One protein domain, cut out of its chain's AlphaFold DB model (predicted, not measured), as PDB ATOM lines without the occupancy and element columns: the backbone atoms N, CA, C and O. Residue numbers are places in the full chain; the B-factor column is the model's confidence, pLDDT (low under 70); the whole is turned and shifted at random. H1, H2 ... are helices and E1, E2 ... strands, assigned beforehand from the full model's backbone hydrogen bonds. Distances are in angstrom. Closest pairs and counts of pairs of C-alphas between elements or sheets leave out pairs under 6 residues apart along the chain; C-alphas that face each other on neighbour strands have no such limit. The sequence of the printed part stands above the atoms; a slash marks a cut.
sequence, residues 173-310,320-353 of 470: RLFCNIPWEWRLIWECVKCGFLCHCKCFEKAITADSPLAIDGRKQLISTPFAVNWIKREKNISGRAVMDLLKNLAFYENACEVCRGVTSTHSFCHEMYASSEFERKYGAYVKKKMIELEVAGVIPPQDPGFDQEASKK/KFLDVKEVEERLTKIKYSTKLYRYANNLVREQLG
ATOM      1  N   ARG A 173     -79.599 -61.646 -13.597       92.50
ATOM      2  CA  ARG A 173     -79.652 -61.019 -12.274       92.50
ATOM      3  C   ARG A 173     -78.518 -61.543 -11.402       92.50
ATOM      4  O   ARG A 173     -78.062 -62.672 -11.595       92.50
ATOM      5  N   LEU A 174     -78.079 -60.740 -10.437       94.00
ATOM      6  CA  LEU A 174     -77.153 -61.215  -9.417       94.00
ATOM      7  C   LEU A 174     -77.859 -62.304  -8.601       94.00
ATOM      8  O   LEU A 174     -78.898 -62.044  -7.998       94.00
ATOM      9  N   PHE A 175     -77.311 -63.517  -8.611       88.81
ATOM     10  CA  PHE A 175     -77.897 -64.652  -7.905       88.81
ATOM     11  C   PHE A 175     -77.695 -64.477  -6.399       88.81
ATOM     12  O   PHE A 175     -78.649 -64.449  -5.635       88.81
ATOM     13  N   CYS A 176     -76.447 -64.262  -5.979       83.25
ATOM     14  CA  CYS A 176     -76.058 -64.261  -4.576       83.25
ATOM     15  C   CYS A 176     -75.520 -62.885  -4.146       83.25
ATOM     16  O   CYS A 176     -74.357 -62.560  -4.390       83.25
ATOM     17  N   ASN A 177     -76.354 -62.078  -3.481       87.69
ATOM     18  CA  ASN A 177     -75.969 -60.759  -2.962       87.69
ATOM     19  C   ASN A 177     -75.494 -60.846  -1.503       87.69
ATOM     20  O   ASN A 177     -76.234 -60.525  -0.573       87.69
ATOM     21  N   ILE A 178     -74.272 -61.341  -1.301       87.06
ATOM     22  CA  ILE A 178     -73.706 -61.562   0.034       87.06
ATOM     23  C   ILE A 178     -72.531 -60.617   0.294       87.06
ATOM     24  O   ILE A 178     -71.688 -60.449  -0.594       87.06
ATOM     25  N   PRO A 179     -72.438 -60.032   1.506       86.38
ATOM     26  CA  PRO A 179     -71.289 -59.230   1.894       86.38
ATOM     27  C   PRO A 179     -69.982 -60.016   1.793       86.38
ATOM     28  O   PRO A 179     -69.901 -61.181   2.177       86.38
ATOM     29  N   TRP A 180     -68.944 -59.341   1.320       85.12
ATOM     30  CA  TRP A 180     -67.571 -59.806   1.152       85.12
ATOM     31  C   TRP A 180     -67.392 -60.898   0.097       85.12
ATOM     32  O   TRP A 180     -66.258 -61.291  -0.186       85.12
ATOM     33  N   GLU A 181     -68.478 -61.358  -0.527       90.94
ATOM     34  CA  GLU A 181     -68.404 -62.251  -1.670       90.94
ATOM     35  C   GLU A 181     -68.021 -61.449  -2.910       90.94
ATOM     36  O   GLU A 181     -68.736 -60.543  -3.331       90.94
ATOM     37  N   TRP A 182     -66.872 -61.769  -3.491       92.31
ATOM     38  CA  TRP A 182     -66.399 -61.115  -4.706       92.31
ATOM     39  C   TRP A 182     -66.531 -62.025  -5.930       92.31
ATOM     40  O   TRP A 182     -66.527 -61.523  -7.054       92.31
ATOM     41  N   ARG A 183     -66.687 -63.345  -5.744       91.25
ATOM     42  CA  ARG A 183     -66.912 -64.306  -6.832       91.25
ATOM     43  C   ARG A 183     -68.395 -64.318  -7.187       91.25
ATOM     44  O   ARG A 183     -69.131 -65.248  -6.876       91.25
ATOM     45  N   LEU A 184     -68.837 -63.222  -7.799       93.38
ATOM     46  CA  LEU A 184     -70.246 -62.977  -8.097       93.38
ATOM     47  C   LEU A 184     -70.800 -64.034  -9.060       93.38
ATOM     48  O   LEU A 184     -70.210 -64.297 -10.112       93.38
ATOM     49  N   ILE A 185     -71.954 -64.598  -8.706       92.50
ATOM     50  CA  ILE A 185     -72.685 -65.591  -9.499       92.50
ATOM     51  C   ILE A 185     -73.920 -64.915 -10.081       92.50
ATOM     52  O   ILE A 185     -74.652 -64.224  -9.368       92.50
ATOM     53  N   TRP A 186     -74.154 -65.127 -11.368       92.56
ATOM     54  CA  TRP A 186     -75.268 -64.563 -12.115       92.56
ATOM     55  C   TRP A 186     -76.215 -65.676 -12.525       92.56
ATOM     56  O   TRP A 186     -75.773 -66.740 -12.949       92.56
ATOM     57  N   GLU A 187     -77.512 -65.423 -12.395       89.50
ATOM     58  CA  GLU A 187     -78.563 -66.341 -12.818       89.50
ATOM     59  C   GLU A 187     -79.332 -65.721 -13.976       89.50
ATOM     60  O   GLU A 187     -79.761 -64.562 -13.907       89.50
ATOM     61  N   CYS A 188     -79.528 -66.488 -15.044       82.50
ATOM     62  CA  CYS A 188     -80.442 -66.079 -16.087       82.50
ATOM     63  C   CYS A 188     -81.887 -66.176 -15.586       82.50
ATOM     64  O   CYS A 188     -82.369 -67.263 -15.282       82.50
ATOM     65  N   VAL A 189     -82.618 -65.061 -15.597       78.38
ATOM     66  CA  VAL A 189     -84.019 -65.012 -15.138       78.38
ATOM     67  C   VAL A 189     -84.987 -65.811 -16.015       78.38
ATOM     68  O   VAL A 189     -86.114 -66.055 -15.603       78.38
ATOM     69  N   LYS A 190     -84.567 -66.197 -17.227       73.62
ATOM     70  CA  LYS A 190     -85.398 -66.928 -18.194       73.62
ATOM     71  C   LYS A 190     -85.241 -68.443 -18.074       73.62
ATOM     72  O   LYS A 190     -86.232 -69.156 -18.117       73.62
ATOM     73  N   CYS A 191     -84.004 -68.928 -17.952       73.75
ATOM     74  CA  CYS A 191     -83.695 -70.362 -17.990       73.75
ATOM     75  C   CYS A 191     -83.011 -70.899 -16.722       73.75
ATOM     76  O   CYS A 191     -82.711 -72.086 -16.662       73.75
ATOM     77  N   GLY A 192     -82.713 -70.050 -15.733       76.25
ATOM     78  CA  GLY A 192     -82.039 -70.453 -14.495       76.25
ATOM     79  C   GLY A 192     -80.544 -70.762 -14.642       76.25
ATOM     80  O   GLY A 192     -79.920 -71.181 -13.669       76.25
ATOM     81  N   PHE A 193     -79.960 -70.557 -15.830       77.94
ATOM     82  CA  PHE A 193     -78.534 -70.778 -16.088       77.94
ATOM     83  C   PHE A 193     -77.662 -69.955 -15.137       77.94
ATOM     84  O   PHE A 193     -77.826 -68.735 -15.052       77.94
ATOM     85  N   LEU A 194     -76.739 -70.626 -14.445       82.31
ATOM     86  CA  LEU A 194     -75.794 -70.011 -13.521       82.31
ATOM     87  C   LEU A 194     -74.416 -69.862 -14.162       82.31
ATOM     88  O   LEU A 194     -73.886 -70.811 -14.740       82.31
ATOM     89  N   CYS A 195     -73.805 -68.692 -14.002       83.88
ATOM     90  CA  CYS A 195     -72.463 -68.432 -14.510       83.88
ATOM     91  C   CYS A 195     -71.706 -67.393 -13.679       83.88
ATOM     92  O   CYS A 195     -72.279 -66.608 -12.915       83.88
ATOM     93  N   HIS A 196     -70.394 -67.349 -13.880       93.06
ATOM     94  CA  HIS A 196     -69.600 -66.158 -13.621       93.06
ATOM     95  C   HIS A 196     -69.577 -65.272 -14.867       93.06
ATOM     96  O   HIS A 196     -69.652 -65.742 -16.001       93.06
ATOM     97  N   CYS A 197     -69.417 -63.964 -14.674       94.94
ATOM     98  CA  CYS A 197     -69.126 -63.083 -15.799       94.94
ATOM     99  C   CYS A 197     -67.694 -63.329 -16.286       94.94
ATOM    100  O   CYS A 197     -66.778 -63.391 -15.463       94.94
ATOM    101  N   LYS A 198     -67.480 -63.404 -17.605       92.25
ATOM    102  CA  LYS A 198     -66.161 -63.637 -18.222       92.25
ATOM    103  C   LYS A 198     -65.094 -62.667 -17.724       92.25
ATOM    104  O   LYS A 198     -63.953 -63.055 -17.499       92.25
ATOM    105  N   CYS A 199     -65.473 -61.427 -17.417       94.50
ATOM    106  CA  CYS A 199     -64.544 -60.452 -16.856       94.50
ATOM    107  C   CYS A 199     -63.945 -60.861 -15.493       94.50
ATOM    108  O   CYS A 199     -62.937 -60.280 -15.114       94.50
ATOM    109  N   PHE A 200     -64.515 -61.819 -14.752       94.38
ATOM    110  CA  PHE A 200     -63.950 -62.350 -13.502       94.38
ATOM    111  C   PHE A 200     -63.034 -63.562 -13.711       94.38
ATOM    112  O   PHE A 200     -62.356 -63.957 -12.766       94.38
ATOM    113  N   GLU A 201     -62.978 -64.136 -14.916       91.44
ATOM    114  CA  GLU A 201     -62.276 -65.394 -15.196       91.44
ATOM    115  C   GLU A 201     -60.814 -65.368 -14.760       91.44
ATOM    116  O   GLU A 201     -60.378 -66.269 -14.049       91.44
ATOM    117  N   LYS A 202     -60.073 -64.311 -15.111       88.75
ATOM    118  CA  LYS A 202     -58.657 -64.172 -14.735       88.75
ATOM    119  C   LYS A 202     -58.458 -64.222 -13.222       88.75
ATOM    120  O   LYS A 202     -57.626 -64.980 -12.741       88.75
ATOM    121  N   ALA A 203     -59.244 -63.444 -12.478       89.94
ATOM    122  CA  ALA A 203     -59.151 -63.391 -11.023       89.94
ATOM    123  C   ALA A 203     -59.598 -64.707 -10.373       89.94
ATOM    124  O   ALA A 203     -58.912 -65.206  -9.494       89.94
ATOM    125  N   ILE A 204     -60.716 -65.296 -10.811       88.31
ATOM    126  CA  ILE A 204     -61.239 -66.551 -10.244       88.31
ATOM    127  C   ILE A 204     -60.295 -67.722 -10.526       88.31
ATOM    128  O   ILE A 204     -60.057 -68.540  -9.643       88.31
ATOM    129  N   THR A 205     -59.725 -67.783 -11.729       84.75
ATOM    130  CA  THR A 205     -58.789 -68.845 -12.117       84.75
ATOM    131  C   THR A 205     -57.475 -68.722 -11.355       84.75
ATOM    132  O   THR A 205     -56.918 -69.728 -10.930       84.75
ATOM    133  N   ALA A 206     -56.989 -67.498 -11.143       80.81
ATOM    134  CA  ALA A 206     -55.742 -67.272 -10.423       80.81
ATOM    135  C   ALA A 206     -55.879 -67.385  -8.894       80.81
ATOM    136  O   ALA A 206     -54.916 -67.737  -8.222       80.81
ATOM    137  N   ASP A 207     -57.074 -67.131  -8.360       73.38
ATOM    138  CA  ASP A 207     -57.426 -67.350  -6.950       73.38
ATOM    139  C   ASP A 207     -57.912 -68.794  -6.680       73.38
ATOM    140  O   ASP A 207     -58.265 -69.155  -5.556       73.38
ATOM    141  N   SER A 208     -57.932 -69.645  -7.713       58.81
ATOM    142  CA  SER A 208     -58.107 -71.097  -7.593       58.81
ATOM    143  C   SER A 208     -56.925 -71.678  -6.800       58.81
ATOM    144  O   SER A 208     -55.813 -71.171  -6.941       58.81
ATOM    145  N   PRO A 209     -57.115 -72.699  -5.940       49.78
ATOM    146  CA  PRO A 209     -56.218 -72.993  -4.823       49.78
ATOM    147  C   PRO A 209     -54.851 -73.535  -5.268       49.78
ATOM    148  O   PRO A 209     -54.569 -74.727  -5.159       49.78
ATOM    149  N   LEU A 210     -53.962 -72.643  -5.692       35.69
ATOM    150  CA  LEU A 210     -52.528 -72.831  -5.569       35.69
ATOM    151  C   LEU A 210     -52.135 -72.370  -4.169       35.69
ATOM    152  O   LEU A 210     -52.368 -71.239  -3.748       35.69
ATOM    153  N   ALA A 211     -51.619 -73.337  -3.421       35.16
ATOM    154  CA  ALA A 211     -51.294 -73.275  -2.013       35.16
ATOM    155  C   ALA A 211     -50.252 -72.191  -1.703       35.16
ATOM    156  O   ALA A 211     -49.060 -72.467  -1.615       35.16
ATOM    157  N   ILE A 212     -50.704 -70.967  -1.452       36.50
ATOM    158  CA  ILE A 212     -49.937 -70.029  -0.642       36.50
ATOM    159  C   ILE A 212     -50.377 -70.288   0.805       36.50
ATOM    160  O   ILE A 212     -51.437 -69.843   1.237       36.50
ATOM    161  N   ASP A 213     -49.569 -71.071   1.526       35.84
ATOM    162  CA  ASP A 213     -49.581 -71.186   2.996       35.84
ATOM    163  C   ASP A 213     -50.591 -72.156   3.660       35.84
ATOM    164  O   ASP A 213     -51.064 -71.936   4.774       35.84
ATOM    165  N   GLY A 214     -50.943 -73.270   3.003       35.38
ATOM    166  CA  GLY A 214     -51.606 -74.417   3.659       35.38
ATOM    167  C   GLY A 214     -53.049 -74.200   4.153       35.38
ATOM    168  O   GLY A 214     -53.714 -75.157   4.558       35.38
ATOM    169  N   ARG A 215     -53.592 -72.979   4.072       39.53
ATOM    170  CA  ARG A 215     -55.016 -72.698   4.293       39.53
ATOM    171  C   ARG A 215     -55.754 -72.849   2.968       39.53
ATOM    172  O   ARG A 215     -55.582 -72.035   2.069       39.53
ATOM    173  N   LYS A 216     -56.596 -73.880   2.846       44.62
ATOM    174  CA  LYS A 216     -57.522 -74.025   1.710       44.62
ATOM    175  C   LYS A 216     -58.384 -72.763   1.618       44.62
ATOM    176  O   LYS A 216     -59.277 -72.579   2.445       44.62
ATOM    177  N   GLN A 217     -58.120 -71.893   0.645       52.56
ATOM    178  CA  GLN A 217     -59.053 -70.820   0.330       52.56
ATOM    179  C   GLN A 217     -60.356 -71.451  -0.165       52.56
ATOM    180  O   GLN A 217     -60.355 -72.355  -1.001       52.56
ATOM    181  N   LEU A 218     -61.475 -71.028   0.418       57.00
ATOM    182  CA  LEU A 218     -62.788 -71.514   0.019       57.00
ATOM    183  C   LEU A 218     -63.145 -70.940  -1.359       57.00
ATOM    184  O   LEU A 218     -62.951 -69.748  -1.606       57.00
ATOM    185  N   ILE A 219     -63.729 -71.783  -2.219       67.19
ATOM    186  CA  ILE A 219     -64.233 -71.424  -3.561       67.19
ATOM    187  C   ILE A 219     -65.303 -70.322  -3.475       67.19
ATOM    188  O   ILE A 219     -65.503 -69.563  -4.411       67.19
ATOM    189  N   SER A 220     -65.954 -70.171  -2.324       72.06
ATOM    190  CA  SER A 220     -66.893 -69.095  -2.015       72.06
ATOM    191  C   SER A 220     -66.986 -68.928  -0.494       72.06
ATOM    192  O   SER A 220     -66.539 -69.800   0.258       72.06
ATOM    193  N   THR A 221     -67.522 -67.810  -0.011       78.00
ATOM    194  CA  THR A 221     -67.729 -67.602   1.429       78.00
ATOM    195  C   THR A 221     -68.676 -68.669   2.015       78.00
ATOM    196  O   THR A 221     -69.604 -69.111   1.336       78.00
ATOM    197  N   PRO A 222     -68.522 -69.077   3.294       81.19
ATOM    198  CA  PRO A 222     -69.460 -70.010   3.931       81.19
ATOM    199  C   PRO A 222     -70.920 -69.541   3.871       81.19
ATOM    200  O   PRO A 222     -71.835 -70.356   3.757       81.19
ATOM    201  N   PHE A 223     -71.140 -68.224   3.916       81.56
ATOM    202  CA  PHE A 223     -72.461 -67.618   3.772       81.56
ATOM    203  C   PHE A 223     -73.053 -67.864   2.384       81.56
ATOM    204  O   PHE A 223     -74.205 -68.283   2.297       81.56
ATOM    205  N   ALA A 224     -72.270 -67.682   1.319       81.38
ATOM    206  CA  ALA A 224     -72.694 -67.983  -0.046       81.38
ATOM    207  C   ALA A 224     -72.949 -69.468  -0.268       81.38
ATOM    208  O   ALA A 224     -74.002 -69.821  -0.791       81.38
ATOM    209  N   VAL A 225     -72.087 -70.348   0.240       81.62
ATOM    210  CA  VAL A 225     -72.325 -71.798   0.178       81.62
ATOM    211  C   VAL A 225     -73.656 -72.166   0.847       81.62
ATOM    212  O   VAL A 225     -74.462 -72.883   0.257       81.62
ATOM    213  N   ASN A 226     -73.921 -71.652   2.052       83.00
ATOM    214  CA  ASN A 226     -75.173 -71.918   2.767       83.00
ATOM    215  C   ASN A 226     -76.396 -71.305   2.075       83.00
ATOM    216  O   ASN A 226     -77.466 -71.916   2.076       83.00
ATOM    217  N   TRP A 227     -76.249 -70.119   1.486       84.94
ATOM    218  CA  TRP A 227     -77.320 -69.466   0.743       84.94
ATOM    219  C   TRP A 227     -77.686 -70.268  -0.511       84.94
ATOM    220  O   TRP A 227     -78.853 -70.614  -0.665       84.94
ATOM    221  N   ILE A 228     -76.703 -70.683  -1.320       79.19
ATOM    222  CA  ILE A 228     -76.923 -71.522  -2.514       79.19
ATOM    223  C   ILE A 228     -77.549 -72.860  -2.119       79.19
ATOM    224  O   ILE A 228     -78.511 -73.301  -2.741       79.19
ATOM    225  N   LYS A 229     -77.036 -73.486  -1.050       76.56
ATOM    226  CA  LYS A 229     -77.574 -74.740  -0.509       76.56
ATOM    227  C   LYS A 229     -79.077 -74.638  -0.237       76.56
ATOM    228  O   LYS A 229     -79.819 -75.557  -0.567       76.56
ATOM    229  N   ARG A 230     -79.508 -73.528   0.374       78.00
ATOM    230  CA  ARG A 230     -80.914 -73.257   0.690       78.00
ATOM    231  C   ARG A 230     -81.721 -72.926  -0.563       78.00
ATOM    232  O   ARG A 230     -82.801 -73.477  -0.726       78.00
ATOM    233  N   GLU A 231     -81.197 -72.060  -1.423       78.44
ATOM    234  CA  GLU A 231     -81.917 -71.544  -2.592       78.44
ATOM    235  C   GLU A 231     -82.145 -72.621  -3.658       78.44
ATOM    236  O   GLU A 231     -83.232 -72.727  -4.216       78.44
ATOM    237  N   LYS A 232     -81.137 -73.464  -3.911       69.00
ATOM    238  CA  LYS A 232     -81.239 -74.586  -4.857       69.00
ATOM    239  C   LYS A 232     -81.744 -75.880  -4.214       69.00
ATOM    240  O   LYS A 232     -82.055 -76.827  -4.924       69.00
ATOM    241  N   ASN A 233     -81.855 -75.925  -2.882       76.00
ATOM    242  CA  ASN A 233     -82.244 -77.110  -2.109       76.00
ATOM    243  C   ASN A 233     -81.395 -78.359  -2.435       76.00
ATOM    244  O   ASN A 233     -81.916 -79.452  -2.674       76.00
ATOM    245  N   ILE A 234     -80.071 -78.178  -2.451       68.38
ATOM    246  CA  ILE A 234     -79.083 -79.211  -2.801       68.38
ATOM    247  C   ILE A 234     -78.145 -79.530  -1.631       68.38
ATOM    248  O   ILE A 234     -78.003 -78.767  -0.673       68.38
ATOM    249  N   SER A 235     -77.475 -80.685  -1.684       68.75
ATOM    250  CA  SER A 235     -76.494 -81.066  -0.659       68.75
ATOM    251  C   SER A 235     -75.258 -80.155  -0.685       68.75
ATOM    252  O   SER A 235     -74.902 -79.594  -1.716       68.75
ATOM    253  N   GLY A 236     -74.528 -80.059   0.432       62.06
ATOM    254  CA  GLY A 236     -73.295 -79.258   0.477       62.06
ATOM    255  C   GLY A 236     -72.228 -79.723  -0.524       62.06
ATOM    256  O   GLY A 236     -71.505 -78.897  -1.066       62.06
ATOM    257  N   ARG A 237     -72.161 -81.031  -0.822       68.25
ATOM    258  CA  ARG A 237     -71.263 -81.565  -1.860       68.25
ATOM    259  C   ARG A 237     -71.679 -81.080  -3.250       68.25
ATOM    260  O   ARG A 237     -70.829 -80.598  -3.985       68.25
ATOM    261  N   ALA A 238     -72.978 -81.119  -3.548       57.28
ATOM    262  CA  ALA A 238     -73.521 -80.617  -4.807       57.28
ATOM    263  C   ALA A 238     -73.276 -79.108  -4.989       57.28
ATOM    264  O   ALA A 238     -72.891 -78.700  -6.077       57.28
ATOM    265  N   VAL A 239     -73.376 -78.289  -3.928       69.31
ATOM    266  CA  VAL A 239     -72.988 -76.861  -3.996       69.31
ATOM    267  C   VAL A 239     -71.519 -76.706  -4.394       69.31
ATOM    268  O   VAL A 239     -71.188 -75.874  -5.232       69.31
ATOM    269  N   MET A 240     -70.625 -77.499  -3.799       69.81
ATOM    270  CA  MET A 240     -69.195 -77.418  -4.108       69.81
ATOM    271  C   MET A 240     -68.892 -77.833  -5.546       69.81
ATOM    272  O   MET A 240     -68.017 -77.237  -6.164       69.81
ATOM    273  N   ASP A 241     -69.586 -78.838  -6.073       66.31
ATOM    274  CA  ASP A 241     -69.396 -79.277  -7.455       66.31
ATOM    275  C   ASP A 241     -70.025 -78.298  -8.453       66.31
ATOM    276  O   ASP A 241     -69.407 -78.010  -9.475       66.31
ATOM    277  N   LEU A 242     -71.167 -77.686  -8.122       71.81
ATOM    278  CA  LEU A 242     -71.739 -76.573  -8.884       71.81
ATOM    279  C   LEU A 242     -70.743 -75.409  -8.979       71.81
ATOM    280  O   LEU A 242     -70.399 -74.986 -10.078       71.81
ATOM    281  N   LEU A 243     -70.232 -74.929  -7.841       77.44
ATOM    282  CA  LEU A 243     -69.315 -73.784  -7.782       77.44
ATOM    283  C   LEU A 243     -68.012 -74.006  -8.561       77.44
ATOM    284  O   LEU A 243     -67.481 -73.057  -9.130       77.44
ATOM    285  N   LYS A 244     -67.493 -75.240  -8.602       73.38
ATOM    286  CA  LYS A 244     -66.289 -75.578  -9.385       73.38
ATOM    287  C   LYS A 244     -66.520 -75.529 -10.892       73.38
ATOM    288  O   LYS A 244     -65.576 -75.273 -11.627       73.38
ATOM    289  N   ASN A 245     -67.740 -75.830 -11.331       72.25
ATOM    290  CA  ASN A 245     -68.072 -76.049 -12.738       72.25
ATOM    291  C   ASN A 245     -68.911 -74.908 -13.336       72.25
ATOM    292  O   ASN A 245     -69.464 -75.059 -14.424       72.25
ATOM    293  N   LEU A 246     -69.027 -73.767 -12.645       79.56
ATOM    294  CA  LEU A 246     -69.700 -72.590 -13.189       79.56
ATOM    295  C   LEU A 246     -68.992 -72.114 -14.462       79.56
ATOM    296  O   LEU A 246     -67.793 -71.839 -14.461       79.56
ATOM    297  N   ALA A 247     -69.763 -71.963 -15.537       82.31
ATOM    298  CA  ALA A 247     -69.267 -71.425 -16.795       82.31
ATOM    299  C   ALA A 247     -68.961 -69.922 -16.691       82.31
ATOM    300  O   ALA A 247     -69.532 -69.205 -15.864       82.31
ATOM    301  N   PHE A 248     -68.111 -69.428 -17.593       86.44
ATOM    302  CA  PHE A 248     -67.868 -68.002 -17.789       86.44
ATOM    303  C   PHE A 248     -68.654 -67.489 -18.993       86.44
ATOM    304  O   PHE A 248     -68.490 -68.000 -20.097       86.44
ATOM    305  N   TYR A 249     -69.481 -66.464 -18.790       86.25
ATOM    306  CA  TYR A 249     -70.341 -65.906 -19.835       86.25
ATOM    307  C   TYR A 249     -70.074 -64.412 -20.058       86.25
ATOM    308  O   TYR A 249     -69.875 -63.653 -19.102       86.25
ATOM    309  N   GLU A 250     -70.066 -63.983 -21.320       87.94
ATOM    310  CA  GLU A 250     -69.828 -62.586 -21.692       87.94
ATOM    311  C   GLU A 250     -70.954 -61.673 -21.209       87.94
ATOM    312  O   GLU A 250     -72.132 -62.007 -21.292       87.94
ATOM    313  N   ASN A 251     -70.596 -60.494 -20.699       89.44
ATOM    314  CA  ASN A 251     -71.556 -59.477 -20.258       89.44
ATOM    315  C   ASN A 251     -72.626 -59.965 -19.253       89.44
ATOM    316  O   ASN A 251     -73.714 -59.397 -19.181       89.44
ATOM    317  N   ALA A 252     -72.337 -60.982 -18.431       89.44
ATOM    318  CA  ALA A 252     -73.290 -61.429 -17.410       89.44
ATOM    319  C   ALA A 252     -73.457 -60.397 -16.276       89.44
ATOM    320  O   ALA A 252     -74.570 -60.114 -15.821       89.44
ATOM    321  N   CYS A 253     -72.354 -59.778 -15.837       94.38
ATOM    322  CA  CYS A 253     -72.404 -58.793 -14.763       94.38
ATOM    323  C   CYS A 253     -72.945 -57.435 -15.215       94.38
ATOM    324  O   CYS A 253     -72.838 -57.053 -16.376       94.38
ATOM    325  N   GLU A 254     -73.507 -56.696 -14.264       91.19
ATOM    326  CA  GLU A 254     -74.073 -55.355 -14.456       91.19
ATOM    327  C   GLU A 254     -73.063 -54.366 -15.044       91.19
ATOM    328  O   GLU A 254     -73.352 -53.708 -16.038       91.19
ATOM    329  N   VAL A 255     -71.840 -54.351 -14.509       90.56
ATOM    330  CA  VAL A 255     -70.767 -53.470 -14.991       90.56
ATOM    331  C   VAL A 255     -70.444 -53.697 -16.471       90.56
ATOM    332  O   VAL A 255     -70.344 -52.734 -17.222       90.56
ATOM    333  N   CYS A 256     -70.322 -54.951 -16.919       90.25
ATOM    334  CA  CYS A 256     -70.055 -55.252 -18.332       90.25
ATOM    335  C   CYS A 256     -71.237 -54.903 -19.249       90.25
ATOM    336  O   CYS A 256     -71.041 -54.674 -20.435       90.25
ATOM    337  N   ARG A 257     -72.453 -54.821 -18.698       88.25
ATOM    338  CA  ARG A 257     -73.647 -54.335 -19.406       88.25
ATOM    339  C   ARG A 257     -73.794 -52.811 -19.370       88.25
ATOM    340  O   ARG A 257     -74.763 -52.298 -19.914       88.25
ATOM    341  N   GLY A 258     -72.874 -52.094 -18.720       82.31
ATOM    342  CA  GLY A 258     -72.941 -50.640 -18.572       82.31
ATOM    343  C   GLY A 258     -73.985 -50.159 -17.562       82.31
ATOM    344  O   GLY A 258     -74.381 -49.000 -17.614       82.31
ATOM    345  N   VAL A 259     -74.440 -51.021 -16.644       86.62
ATOM    346  CA  VAL A 259     -75.396 -50.649 -15.587       86.62
ATOM    347  C   VAL A 259     -74.742 -50.674 -14.203       86.62
ATOM    348  O   VAL A 259     -73.750 -51.366 -13.959       86.62
ATOM    349  N   THR A 260     -75.283 -49.881 -13.276       83.94
ATOM    350  CA  THR A 260     -74.792 -49.791 -11.892       83.94
ATOM    351  C   THR A 260     -74.891 -51.139 -11.185       83.94
ATOM    352  O   THR A 260     -75.890 -51.842 -11.327       83.94
ATOM    353  N   SER A 261     -73.878 -51.486 -10.383       90.00
ATOM    354  CA  SER A 261     -73.928 -52.736  -9.634       90.00
ATOM    355  C   SER A 261     -74.959 -52.691  -8.501       90.00
ATOM    356  O   SER A 261     -75.012 -51.723  -7.736       90.00
ATOM    357  N   THR A 262     -75.747 -53.757  -8.378       89.62
ATOM    358  CA  THR A 262     -76.711 -54.004  -7.297       89.62
ATOM    359  C   THR A 262     -76.107 -54.779  -6.125       89.62
ATOM    360  O   THR A 262     -76.766 -54.974  -5.098       89.62
ATOM    361  N   HIS A 263     -74.850 -55.216  -6.244       92.31
ATOM    362  CA  HIS A 263     -74.158 -55.928  -5.178       92.31
ATOM    363  C   HIS A 263     -73.941 -55.023  -3.960       92.31
ATOM    364  O   HIS A 263     -73.592 -53.853  -4.090       92.31
ATOM    365  N   SER A 264     -74.139 -55.572  -2.762       90.12
ATOM    366  CA  SER A 264     -73.806 -54.926  -1.494       90.12
ATOM    367  C   SER A 264     -72.598 -55.631  -0.887       90.12
ATOM    368  O   SER A 264     -72.723 -56.452   0.024       90.12
ATOM    369  N   PHE A 265     -71.414 -55.301  -1.400       89.94
ATOM    370  CA  PHE A 265     -70.154 -55.932  -1.020       89.94
ATOM    371  C   PHE A 265     -69.830 -55.791   0.467       89.94
ATOM    372  O   PHE A 265     -69.238 -56.688   1.048       89.94
ATOM    373  N   CYS A 266     -70.226 -54.715   1.133       84.00
ATOM    374  CA  CYS A 266     -70.073 -54.598   2.580       84.00
ATOM    375  C   CYS A 266     -71.266 -53.869   3.191       84.00
ATOM    376  O   CYS A 266     -72.037 -53.212   2.496       84.00
ATOM    377  N   HIS A 267     -71.460 -54.025   4.500       78.25
ATOM    378  CA  HIS A 267     -72.481 -53.254   5.204       78.25
ATOM    379  C   HIS A 267     -72.069 -51.777   5.265       78.25
ATOM    380  O   HIS A 267     -70.881 -51.482   5.358       78.25
ATOM    381  N   GLU A 268     -73.040 -50.861   5.276       73.25
ATOM    382  CA  GLU A 268     -72.811 -49.408   5.318       73.25
ATOM    383  C   GLU A 268     -71.859 -48.990   6.447       73.25
ATOM    384  O   GLU A 268     -70.917 -48.246   6.212       73.25
ATOM    385  N   MET A 269     -72.020 -49.576   7.638       68.25
ATOM    386  CA  MET A 269     -71.127 -49.349   8.789       68.25
ATOM    387  C   MET A 269     -69.645 -49.680   8.537       68.25
ATOM    388  O   MET A 269     -68.785 -49.163   9.243       68.25
ATOM    389  N   TYR A 270     -69.339 -50.561   7.581       70.25
ATOM    390  CA  TYR A 270     -67.967 -50.956   7.236       70.25
ATOM    391  C   TYR A 270     -67.485 -50.350   5.915       70.25
ATOM    392  O   TYR A 270     -66.306 -50.473   5.588       70.25
ATOM    393  N   ALA A 271     -68.378 -49.738   5.139       72.31
ATOM    394  CA  ALA A 271     -68.044 -49.137   3.862       72.31
ATOM    395  C   ALA A 271     -67.458 -47.739   4.085       72.31
ATOM    396  O   ALA A 271     -68.075 -46.889   4.721       72.31
ATOM    397  N   SER A 272     -66.303 -47.455   3.488       73.75
ATOM    398  CA  SER A 272     -65.723 -46.103   3.507       73.75
ATOM    399  C   SER A 272     -66.400 -45.172   2.493       73.75
ATOM    400  O   SER A 272     -66.176 -43.965   2.507       73.75
ATOM    401  N   SER A 273     -67.168 -45.728   1.547       81.62
ATOM    402  CA  SER A 273     -67.908 -44.981   0.524       81.62
ATOM    403  C   SER A 273     -69.005 -45.838  -0.112       81.62
ATOM    404  O   SER A 273     -68.904 -47.065  -0.136       81.62
ATOM    405  N   GLU A 274     -70.005 -45.201  -0.728       82.81
ATOM    406  CA  GLU A 274     -71.020 -45.913  -1.517       82.81
ATOM    407  C   GLU A 274     -70.397 -46.705  -2.679       82.81
ATOM    408  O   GLU A 274     -70.827 -47.819  -2.980       82.81
ATOM    409  N   PHE A 275     -69.330 -46.169  -3.284       88.44
ATOM    410  CA  PHE A 275     -68.569 -46.867  -4.317       88.44
ATOM    411  C   PHE A 275     -68.019 -48.203  -3.806       88.44
ATOM    412  O   PHE A 275     -68.140 -49.217  -4.480       88.44
ATOM    413  N   GLU A 276     -67.435 -48.223  -2.607       86.12
ATOM    414  CA  GLU A 276     -66.913 -49.457  -2.011       86.12
ATOM    415  C   GLU A 276     -68.029 -50.470  -1.744       86.12
ATOM    416  O   GLU A 276     -67.857 -51.659  -2.015       86.12
ATOM    417  N   ARG A 277     -69.201 -49.994  -1.313       88.44
ATOM    418  CA  ARG A 277     -70.370 -50.845  -1.092       88.44
ATOM    419  C   ARG A 277     -70.850 -51.524  -2.377       88.44
ATOM    420  O   ARG A 277     -71.136 -52.713  -2.344       88.44
ATOM    421  N   LYS A 278     -70.925 -50.787  -3.489       90.19
ATOM    422  CA  LYS A 278     -71.438 -51.294  -4.778       90.19
ATOM    423  C   LYS A 278     -70.394 -52.041  -5.606       90.19
ATOM    424  O   LYS A 278     -70.707 -53.022  -6.269       90.19
ATOM    425  N   TYR A 279     -69.147 -51.577  -5.580       93.50
ATOM    426  CA  TYR A 279     -68.097 -52.026  -6.496       93.50
ATOM    427  C   TYR A 279     -66.934 -52.747  -5.808       93.50
ATOM    428  O   TYR A 279     -65.983 -53.145  -6.481       93.50
ATOM    429  N   GLY A 280     -66.994 -52.978  -4.492       92.81
ATOM    430  CA  GLY A 280     -65.924 -53.639  -3.739       92.81
ATOM    431  C   GLY A 280     -65.535 -55.021  -4.283       92.81
ATOM    432  O   GLY A 280     -64.348 -55.340  -4.340       92.81
ATOM    433  N   ALA A 281     -66.492 -55.793  -4.813       94.38
ATOM    434  CA  ALA A 281     -66.214 -57.062  -5.497       94.38
ATOM    435  C   ALA A 281     -65.307 -56.882  -6.730       94.38
ATOM    436  O   ALA A 281     -64.371 -57.652  -6.945       94.38
ATOM    437  N   TYR A 282     -65.535 -55.825  -7.513       95.62
ATOM    438  CA  TYR A 282     -64.737 -55.485  -8.693       95.62
ATOM    439  C   TYR A 282     -63.350 -54.961  -8.312       95.62
ATOM    440  O   TYR A 282     -62.369 -55.267  -8.992       95.62
ATOM    441  N   VAL A 283     -63.248 -54.231  -7.197       94.00
ATOM    442  CA  VAL A 283     -61.959 -53.816  -6.622       94.00
ATOM    443  C   VAL A 283     -61.155 -55.035  -6.180       94.00
ATOM    444  O   VAL A 283     -59.983 -55.147  -6.537       94.00
ATOM    445  N   LYS A 284     -61.777 -55.985  -5.471       92.06
ATOM    446  CA  LYS A 284     -61.124 -57.229  -5.039       92.06
ATOM    447  C   LYS A 284     -60.664 -58.070  -6.230       92.06
ATOM    448  O   LYS A 284     -59.516 -58.507  -6.247       92.06
ATOM    449  N   LYS A 285     -61.515 -58.215  -7.251       93.56
ATOM    450  CA  LYS A 285     -61.168 -58.840  -8.535       93.56
ATOM    451  C   LYS A 285     -59.934 -58.173  -9.160       93.56
ATOM    452  O   LYS A 285     -58.967 -58.861  -9.473       93.56
ATOM    453  N   LYS A 286     -59.940 -56.843  -9.315       93.81
ATOM    454  CA  LYS A 286     -58.813 -56.093  -9.896       93.81
ATOM    455  C   LYS A 286     -57.537 -56.239  -9.063       93.81
ATOM    456  O   LYS A 286     -56.460 -56.346  -9.631       93.81
ATOM    457  N   MET A 287     -57.652 -56.265  -7.738       91.06
ATOM    458  CA  MET A 287     -56.516 -56.470  -6.841       91.06
ATOM    459  C   MET A 287     -55.820 -57.807  -7.125       91.06
ATOM    460  O   MET A 287     -54.613 -57.811  -7.328       91.06
ATOM    461  N   ILE A 288     -56.580 -58.902  -7.244       88.50
ATOM    462  CA  ILE A 288     -56.043 -60.235  -7.573       88.50
ATOM    463  C   ILE A 288     -55.392 -60.235  -8.963       88.50
ATOM    464  O   ILE A 288     -54.285 -60.742  -9.123       88.50
ATOM    465  N   GLU A 289     -56.028 -59.622  -9.970       88.88
ATOM    466  CA  GLU A 289     -55.431 -59.494 -11.311       88.88
ATOM    467  C   GLU A 289     -54.055 -58.807 -11.269       88.88
ATOM    468  O   GLU A 289     -53.140 -59.214 -11.983       88.88
ATOM    469  N   LEU A 290     -53.906 -57.771 -10.437       86.69
ATOM    470  CA  LEU A 290     -52.648 -57.044 -10.270       86.69
ATOM    471  C   LEU A 290     -51.599 -57.861  -9.506       86.69
ATOM    472  O   LEU A 290     -50.429 -57.815  -9.879       86.69
ATOM    473  N   GLU A 291     -52.006 -58.605  -8.472       85.56
ATOM    474  CA  GLU A 291     -51.120 -59.512  -7.721       85.56
ATOM    475  C   GLU A 291     -50.515 -60.566  -8.649       85.56
ATOM    476  O   GLU A 291     -49.300 -60.757  -8.666       85.56
ATOM    477  N   VAL A 292     -51.352 -61.189  -9.476       84.19
ATOM    478  CA  VAL A 292     -50.953 -62.235 -10.428       84.19
ATOM    479  C   VAL A 292     -50.064 -61.677 -11.535       84.19
ATOM    480  O   VAL A 292     -49.129 -62.340 -11.976       84.19
ATOM    481  N   ALA A 293     -50.319 -60.441 -11.962       82.88
ATOM    482  CA  ALA A 293     -49.475 -59.740 -12.922       82.88
ATOM    483  C   ALA A 293     -48.161 -59.208 -12.312       82.88
ATOM    484  O   ALA A 293     -47.355 -58.628 -13.039       82.88
ATOM    485  N   GLY A 294     -47.937 -59.363 -11.000       81.06
ATOM    486  CA  GLY A 294     -46.741 -58.857 -10.320       81.06
ATOM    487  C   GLY A 294     -46.636 -57.329 -10.322       81.06
ATOM    488  O   GLY A 294     -45.534 -56.783 -10.252       81.06
ATOM    489  N   VAL A 295     -47.764 -56.617 -10.433       77.75
ATOM    490  CA  VAL A 295     -47.767 -55.154 -10.515       77.75
ATOM    491  C   VAL A 295     -47.452 -54.556  -9.151       77.75
ATOM    492  O   VAL A 295     -48.199 -54.720  -8.187       77.75
ATOM    493  N   ILE A 296     -46.366 -53.790  -9.094       75.88
ATOM    494  CA  ILE A 296     -46.007 -53.007  -7.916       75.88
ATOM    495  C   ILE A 296     -46.821 -51.703  -7.952       75.88
ATOM    496  O   ILE A 296     -46.692 -50.940  -8.912       75.88
ATOM    497  N   PRO A 297     -47.664 -51.419  -6.940       75.50
ATOM    498  CA  PRO A 297     -48.448 -50.192  -6.921       75.50
ATOM    499  C   PRO A 297     -47.511 -48.970  -6.859       75.50
ATOM    500  O   PRO A 297     -46.545 -48.988  -6.086       75.50
ATOM    501  N   PRO A 298     -47.778 -47.906  -7.642       70.62
ATOM    502  CA  PRO A 298     -46.941 -46.713  -7.661       70.62
ATOM    503  C   PRO A 298     -46.845 -46.077  -6.268       70.62
ATOM    504  O   PRO A 298     -47.769 -46.170  -5.452       70.62
ATOM    505  N   GLN A 299     -45.714 -45.424  -5.983       57.72
ATOM    506  CA  GLN A 299     -45.564 -44.668  -4.743       57.72
ATOM    507  C   GLN A 299     -46.515 -43.466  -4.782       57.72
ATOM    508  O   GLN A 299     -46.324 -42.557  -5.579       57.72
ATOM    509  N   ASP A 300     -47.556 -43.489  -3.950       49.38
ATOM    510  CA  ASP A 300     -48.509 -42.387  -3.806       49.38
ATOM    511  C   ASP A 300     -47.836 -41.228  -3.041       49.38
ATOM    512  O   ASP A 300     -47.549 -41.393  -1.849       49.38
ATOM    513  N   PRO A 301     -47.586 -40.061  -3.673       41.56
ATOM    514  CA  PRO A 301     -46.998 -38.908  -2.995       41.56
ATOM    515  C   PRO A 301     -47.945 -38.268  -1.964       41.56
ATOM    516  O   PRO A 301     -47.522 -37.384  -1.223       41.56
ATOM    517  N   GLY A 302     -49.217 -38.690  -1.904       41.41
ATOM    518  CA  GLY A 302     -50.244 -38.179  -0.994       41.41
ATOM    519  C   GLY A 302     -50.722 -39.173   0.070       41.41
ATOM    520  O   GLY A 302     -51.737 -38.910   0.720       41.41
ATOM    521  N   PHE A 303     -50.045 -40.315   0.272       45.00
ATOM    522  CA  PHE A 303     -50.329 -41.189   1.420       45.00
ATOM    523  C   PHE A 303     -49.750 -40.557   2.688       45.00
ATOM    524  O   PHE A 303     -48.665 -40.905   3.156       45.00
ATOM    525  N   ASP A 304     -50.487 -39.572   3.188       40.19
ATOM    526  CA  ASP A 304     -50.125 -38.763   4.334       40.19
ATOM    527  C   ASP A 304     -49.785 -39.653   5.535       40.19
ATOM    528  O   ASP A 304     -50.521 -40.586   5.897       40.19
ATOM    529  N   GLN A 305     -48.646 -39.366   6.160       43.53
ATOM    530  CA  GLN A 305     -48.097 -40.126   7.283       43.53
ATOM    531  C   GLN A 305     -49.066 -40.161   8.488       43.53
ATOM    532  O   GLN A 305     -48.901 -40.973   9.402       43.53
ATOM    533  N   GLU A 306     -50.118 -39.337   8.477       35.75
ATOM    534  CA  GLU A 306     -51.189 -39.285   9.475       35.75
ATOM    535  C   GLU A 306     -52.203 -40.440   9.420       35.75
ATOM    536  O   GLU A 306     -52.661 -40.888  10.475       35.75
ATOM    537  N   ALA A 307     -52.525 -40.998   8.245       40.16
ATOM    538  CA  ALA A 307     -53.441 -42.150   8.163       40.16
ATOM    539  C   ALA A 307     -52.823 -43.400   8.823       40.16
ATOM    540  O   ALA A 307     -53.499 -44.161   9.521       40.16
ATOM    541  N   SER A 308     -51.500 -43.536   8.695       42.72
ATOM    542  CA  SER A 308     -50.690 -44.545   9.387       42.72
ATOM    543  C   SER A 308     -50.699 -44.349  10.915       42.72
ATOM    544  O   SER A 308     -50.695 -45.321  11.671       42.72
ATOM    545  N   LYS A 309     -50.795 -43.097  11.398       38.00
ATOM    546  CA  LYS A 309     -50.903 -42.777  12.835       38.00
ATOM    547  C   LYS A 309     -52.288 -43.093  13.413       38.00
ATOM    548  O   LYS A 309     -52.360 -43.568  14.546       38.00
ATOM    549  N   LYS A 310     -53.378 -42.894  12.659       36.06
ATOM    550  CA  LYS A 310     -54.743 -43.250  13.106       36.06
ATOM    551  C   LYS A 310     -54.983 -44.764  13.144       36.06
ATOM    552  O   LYS A 310     -55.539 -45.244  14.126       36.06
ATOM    553  N   LYS A 320     -47.180 -58.859  22.948       49.34
ATOM    554  CA  LYS A 320     -46.883 -59.767  24.063       49.34
ATOM    555  C   LYS A 320     -46.414 -61.177  23.690       49.34
ATOM    556  O   LYS A 320     -45.962 -61.855  24.602       49.34
ATOM    557  N   PHE A 321     -46.473 -61.636  22.429       52.00
ATOM    558  CA  PHE A 321     -46.210 -63.064  22.135       52.00
ATOM    559  C   PHE A 321     -45.630 -63.432  20.742       52.00
ATOM    560  O   PHE A 321     -45.733 -64.594  20.356       52.00
ATOM    561  N   LEU A 322     -45.010 -62.525  19.970       53.75
ATOM    562  CA  LEU A 322     -44.428 -62.851  18.644       53.75
ATOM    563  C   LEU A 322     -43.026 -62.241  18.448       53.75
ATOM    564  O   LEU A 322     -42.752 -61.160  18.964       53.75
ATOM    565  N   ASP A 323     -42.161 -62.932  17.692       69.88
ATOM    566  CA  ASP A 323     -40.821 -62.463  17.295       69.88
ATOM    567  C   ASP A 323     -40.919 -61.131  16.525       69.88
ATOM    568  O   ASP A 323     -41.742 -60.976  15.619       69.88
ATOM    569  N   VAL A 324     -40.065 -60.165  16.875       66.81
ATOM    570  CA  VAL A 324     -40.012 -58.817  16.284       66.81
ATOM    571  C   VAL A 324     -39.872 -58.880  14.759       66.81
ATOM    572  O   VAL A 324     -40.549 -58.126  14.058       66.81
ATOM    573  N   LYS A 325     -39.084 -59.825  14.224       66.12
ATOM    574  CA  LYS A 325     -38.933 -60.002  12.766       66.12
ATOM    575  C   LYS A 325     -40.227 -60.453  12.090       66.12
ATOM    576  O   LYS A 325     -40.594 -59.935  11.037       66.12
ATOM    577  N   GLU A 326     -40.958 -61.371  12.715       68.06
ATOM    578  CA  GLU A 326     -42.240 -61.850  12.192       68.06
ATOM    579  C   GLU A 326     -43.293 -60.730  12.198       68.06
ATOM    580  O   GLU A 326     -44.100 -60.597  11.270       68.06
ATOM    581  N   VAL A 327     -43.267 -59.875  13.224       66.88
ATOM    582  CA  VAL A 327     -44.131 -58.690  13.308       66.88
ATOM    583  C   VAL A 327     -43.809 -57.694  12.187       66.88
ATOM    584  O   VAL A 327     -44.731 -57.203  11.530       66.88
ATOM    585  N   GLU A 328     -42.533 -57.418  11.917       66.62
ATOM    586  CA  GLU A 328     -42.102 -56.505  10.847       66.62
ATOM    587  C   GLU A 328     -42.483 -57.001   9.444       66.62
ATOM    588  O   GLU A 328     -43.021 -56.235   8.630       66.62
ATOM    589  N   GLU A 329     -42.289 -58.290   9.162       66.06
ATOM    590  CA  GLU A 329     -42.706 -58.906   7.897       66.06
ATOM    591  C   GLU A 329     -44.224 -58.831   7.702       66.06
ATOM    592  O   GLU A 329     -44.709 -58.438   6.631       66.06
ATOM    593  N   ARG A 330     -45.000 -59.139   8.752       63.94
ATOM    594  CA  ARG A 330     -46.468 -59.023   8.730       63.94
ATOM    595  C   ARG A 330     -46.913 -57.583   8.482       63.94
ATOM    596  O   ARG A 330     -47.793 -57.351   7.650       63.94
ATOM    597  N   LEU A 331     -46.299 -56.605   9.148       65.75
ATOM    598  CA  LEU A 331     -46.604 -55.184   8.947       65.75
ATOM    599  C   LEU A 331     -46.300 -54.727   7.516       65.75
ATOM    600  O   LEU A 331     -47.061 -53.939   6.947       65.75
ATOM    601  N   THR A 332     -45.220 -55.230   6.925       66.62
ATOM    602  CA  THR A 332     -44.839 -54.916   5.542       66.62
ATOM    603  C   THR A 332     -45.860 -55.470   4.548       66.62
ATOM    604  O   THR A 332     -46.333 -54.728   3.683       66.62
ATOM    605  N   LYS A 333     -46.305 -56.721   4.736       70.12
ATOM    606  CA  LYS A 333     -47.387 -57.331   3.939       70.12
ATOM    607  C   LYS A 333     -48.706 -56.557   4.056       70.12
ATOM    608  O   LYS A 333     -49.346 -56.290   3.040       70.12
ATOM    609  N   ILE A 334     -49.086 -56.129   5.263       68.31
ATOM    610  CA  ILE A 334     -50.307 -55.330   5.491       68.31
ATOM    611  C   ILE A 334     -50.237 -53.988   4.747       68.31
ATOM    612  O   ILE A 334     -51.190 -53.600   4.064       68.31
ATOM    613  N   LYS A 335     -49.102 -53.279   4.838       69.44
ATOM    614  CA  LYS A 335     -48.895 -52.003   4.132       69.44
ATOM    615  C   LYS A 335     -48.962 -52.181   2.615       69.44
ATOM    616  O   LYS A 335     -49.601 -51.372   1.943       69.44
ATOM    617  N   TYR A 336     -48.330 -53.230   2.089       73.00
ATOM    618  CA  TYR A 336     -48.372 -53.565   0.667       73.00
ATOM    619  C   TYR A 336     -49.806 -53.836   0.196       73.00
ATOM    620  O   TYR A 336     -50.277 -53.182  -0.733       73.00
ATOM    621  N   SER A 337     -50.531 -54.709   0.902       75.00
ATOM    622  CA  SER A 337     -51.926 -55.045   0.593       75.00
ATOM    623  C   SER A 337     -52.835 -53.809   0.608       75.00
ATOM    624  O   SER A 337     -53.638 -53.618  -0.301       75.00
ATOM    625  N   THR A 338     -52.644 -52.901   1.572       76.75
ATOM    626  CA  THR A 338     -53.416 -51.648   1.656       76.75
ATOM    627  C   THR A 338     -53.161 -50.733   0.452       76.75
ATOM    628  O   THR A 338     -54.099 -50.174  -0.120       76.75
ATOM    629  N   LYS A 339     -51.894 -50.583   0.039       83.31
ATOM    630  CA  LYS A 339     -51.528 -49.787  -1.145       83.31
ATOM    631  C   LYS A 339     -52.087 -50.399  -2.425       83.31
ATOM    632  O   LYS A 339     -52.634 -49.678  -3.256       83.31
ATOM    633  N   LEU A 340     -51.981 -51.718  -2.555       83.12
ATOM    634  CA  LEU A 340     -52.473 -52.438  -3.718       83.12
ATOM    635  C   LEU A 340     -53.997 -52.357  -3.828       83.12
ATOM    636  O   LEU A 340     -54.508 -52.077  -4.909       83.12
ATOM    637  N   TYR A 341     -54.712 -52.496  -2.709       87.31
ATOM    638  CA  TYR A 341     -56.156 -52.284  -2.661       87.31
ATOM    639  C   TYR A 341     -56.528 -50.872  -3.119       87.31
ATOM    640  O   TYR A 341     -57.388 -50.717  -3.982       87.31
ATOM    641  N   ARG A 342     -55.855 -49.833  -2.603       85.94
ATOM    642  CA  ARG A 342     -56.117 -48.441  -3.008       85.94
ATOM    643  C   ARG A 342     -55.857 -48.213  -4.498       85.94
ATOM    644  O   ARG A 342     -56.661 -47.556  -5.157       85.94
ATOM    645  N   TYR A 343     -54.770 -48.767  -5.031       87.12
ATOM    646  CA  TYR A 343     -54.438 -48.669  -6.450       87.12
ATOM    647  C   TYR A 343     -55.471 -49.386  -7.330       87.12
ATOM    648  O   TYR A 343     -56.023 -48.776  -8.245       87.12
ATOM    649  N   ALA A 344     -55.813 -50.634  -6.995       90.38
ATOM    650  CA  ALA A 344     -56.879 -51.389  -7.652       90.38
ATOM    651  C   ALA A 344     -58.202 -50.613  -7.636       90.38
ATOM    652  O   ALA A 344     -58.899 -50.534  -8.645       90.38
ATOM    653  N   ASN A 345     -58.516 -49.991  -6.503       92.94
ATOM    654  CA  ASN A 345     -59.729 -49.215  -6.332       92.94
ATOM    655  C   ASN A 345     -59.770 -47.995  -7.265       92.94
ATOM    656  O   ASN A 345     -60.758 -47.788  -7.964       92.94
ATOM    657  N   ASN A 346     -58.676 -47.236  -7.350       89.75
ATOM    658  CA  ASN A 346     -58.571 -46.097  -8.263       89.75
ATOM    659  C   ASN A 346     -58.689 -46.494  -9.737       89.75
ATOM    660  O   ASN A 346     -59.326 -45.768 -10.494       89.75
ATOM    661  N   LEU A 347     -58.135 -47.643 -10.135       88.75
ATOM    662  CA  LEU A 347     -58.297 -48.155 -11.497       88.75
ATOM    663  C   LEU A 347     -59.755 -48.503 -11.801       88.75
ATOM    664  O   LEU A 347     -60.257 -48.141 -12.858       88.75
ATOM    665  N   VAL A 348     -60.454 -49.179 -10.884       91.19
ATOM    666  CA  VAL A 348     -61.880 -49.504 -11.083       91.19
ATOM    667  C   VAL A 348     -62.729 -48.232 -11.098       91.19
ATOM    668  O   VAL A 348     -63.646 -48.129 -11.904       91.19
ATOM    669  N   ARG A 349     -62.412 -47.244 -10.252       87.88
ATOM    670  CA  ARG A 349     -63.068 -45.929 -10.268       87.88
ATOM    671  C   ARG A 349     -62.929 -45.266 -11.636       87.88
ATOM    672  O   ARG A 349     -63.942 -44.972 -12.254       87.88
ATOM    673  N   GLU A 350     -61.704 -45.135 -12.136       86.50
ATOM    674  CA  GLU A 350     -61.409 -44.529 -13.439       86.50
ATOM    675  C   GLU A 350     -62.098 -45.270 -14.596       86.50
ATOM    676  O   GLU A 350     -62.745 -44.640 -15.426       86.50
ATOM    677  N   GLN A 351     -62.057 -46.609 -14.602       83.94
ATOM    678  CA  GLN A 351     -62.746 -47.439 -15.602       83.94
ATOM    679  C   GLN A 351     -64.261 -47.215 -15.646       83.94
ATOM    680  O   GLN A 351     -64.879 -47.390 -16.692       83.94
ATOM    681  N   LEU A 352     -64.856 -46.869 -14.507       81.62
ATOM    682  CA  LEU A 352     -66.289 -46.648 -14.353       81.62
ATOM    683  C   LEU A 352     -66.665 -45.154 -14.365       81.62
ATOM    684  O   LEU A 352     -67.813 -44.824 -14.081       81.62
ATOM    685  N   GLY A 353     -65.716 -44.254 -14.647       77.19
ATOM    686  CA  GLY A 353     -65.946 -42.805 -14.666       77.19
ATOM    687  C   GLY A 353     -66.107 -42.156 -13.283       77.19
ATOM    688  O   GLY A 353     -66.568 -41.022 -13.181       77.19
TER     689      GLY A 353
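What this domain is: This is residues 173 to 310 and 320 to 353 of the 470 residues of an uncharacterized protein of Firmicutes bacterium ML8_F2 (UniProt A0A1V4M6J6). A small sheet of E1, E2 and E3 makes one end of the domain, and H1 runs from it to the kinked helix H4 near the middle, which the long helix H6 crosses. H2 and H3 pack together near the sheet, while residues 320 to 334, of which 324 to 334 belong to H6, stick out. The printed part has 172 residues with six named helices and three named strands, in the order E1 E2 H1 H2 H3 E3 H4 H5 H6, mostly helix; the sheet E1 E2 E3 is mixed. It is compact, with a radius of gyration of the C-alphas of 17.8 A and spans of 53 by 41 by 32 A.

Where its parts are: E1 is residues 186 to 188, from C-alpha 186 at (-75.268, -64.563, -12.115), E2 194 to 197 and E3 247 to 249. H1 is residues 198 to 206, H2 222 to 232, H3 236 to 244 and H5 305 to 310. H4, residues 274 to 292, measures 27.4 A; H6, residues 324 to 351, measures 40.8 A and ends at C-alpha 351 (-62.746, -47.439, -15.602).

How they stand to each other: The hairpin E1 and E2 is antiparallel, with N 186 and O 195 2.8 A apart; E2 and E3 are parallel, with N 196 and O 247 2.9 A apart. H4 has a kink of 64 degrees near residue 281. With residues 282 to 290 alone it touches H6, closest at C-alphas Val 283 and Asn 345, 5.1 A, at a steep tilt of 65 degrees. H5 touches no helix. Every O i to N i+4 pair is within hydrogen-bond range in H2, H3, H5 and H6, against 3 of 5 in H1 and 13 of 15 in H4.

The domain as a whole: Residues 311 to 319 are not printed, a gap of 21.3 A between C-alphas 310 and 320. The links H1 to H2, E3 to H4 and H4 to H5 are long. Mean pLDDT of the printed part is 76.3; 49 residues are under 70, among them 299 to 310.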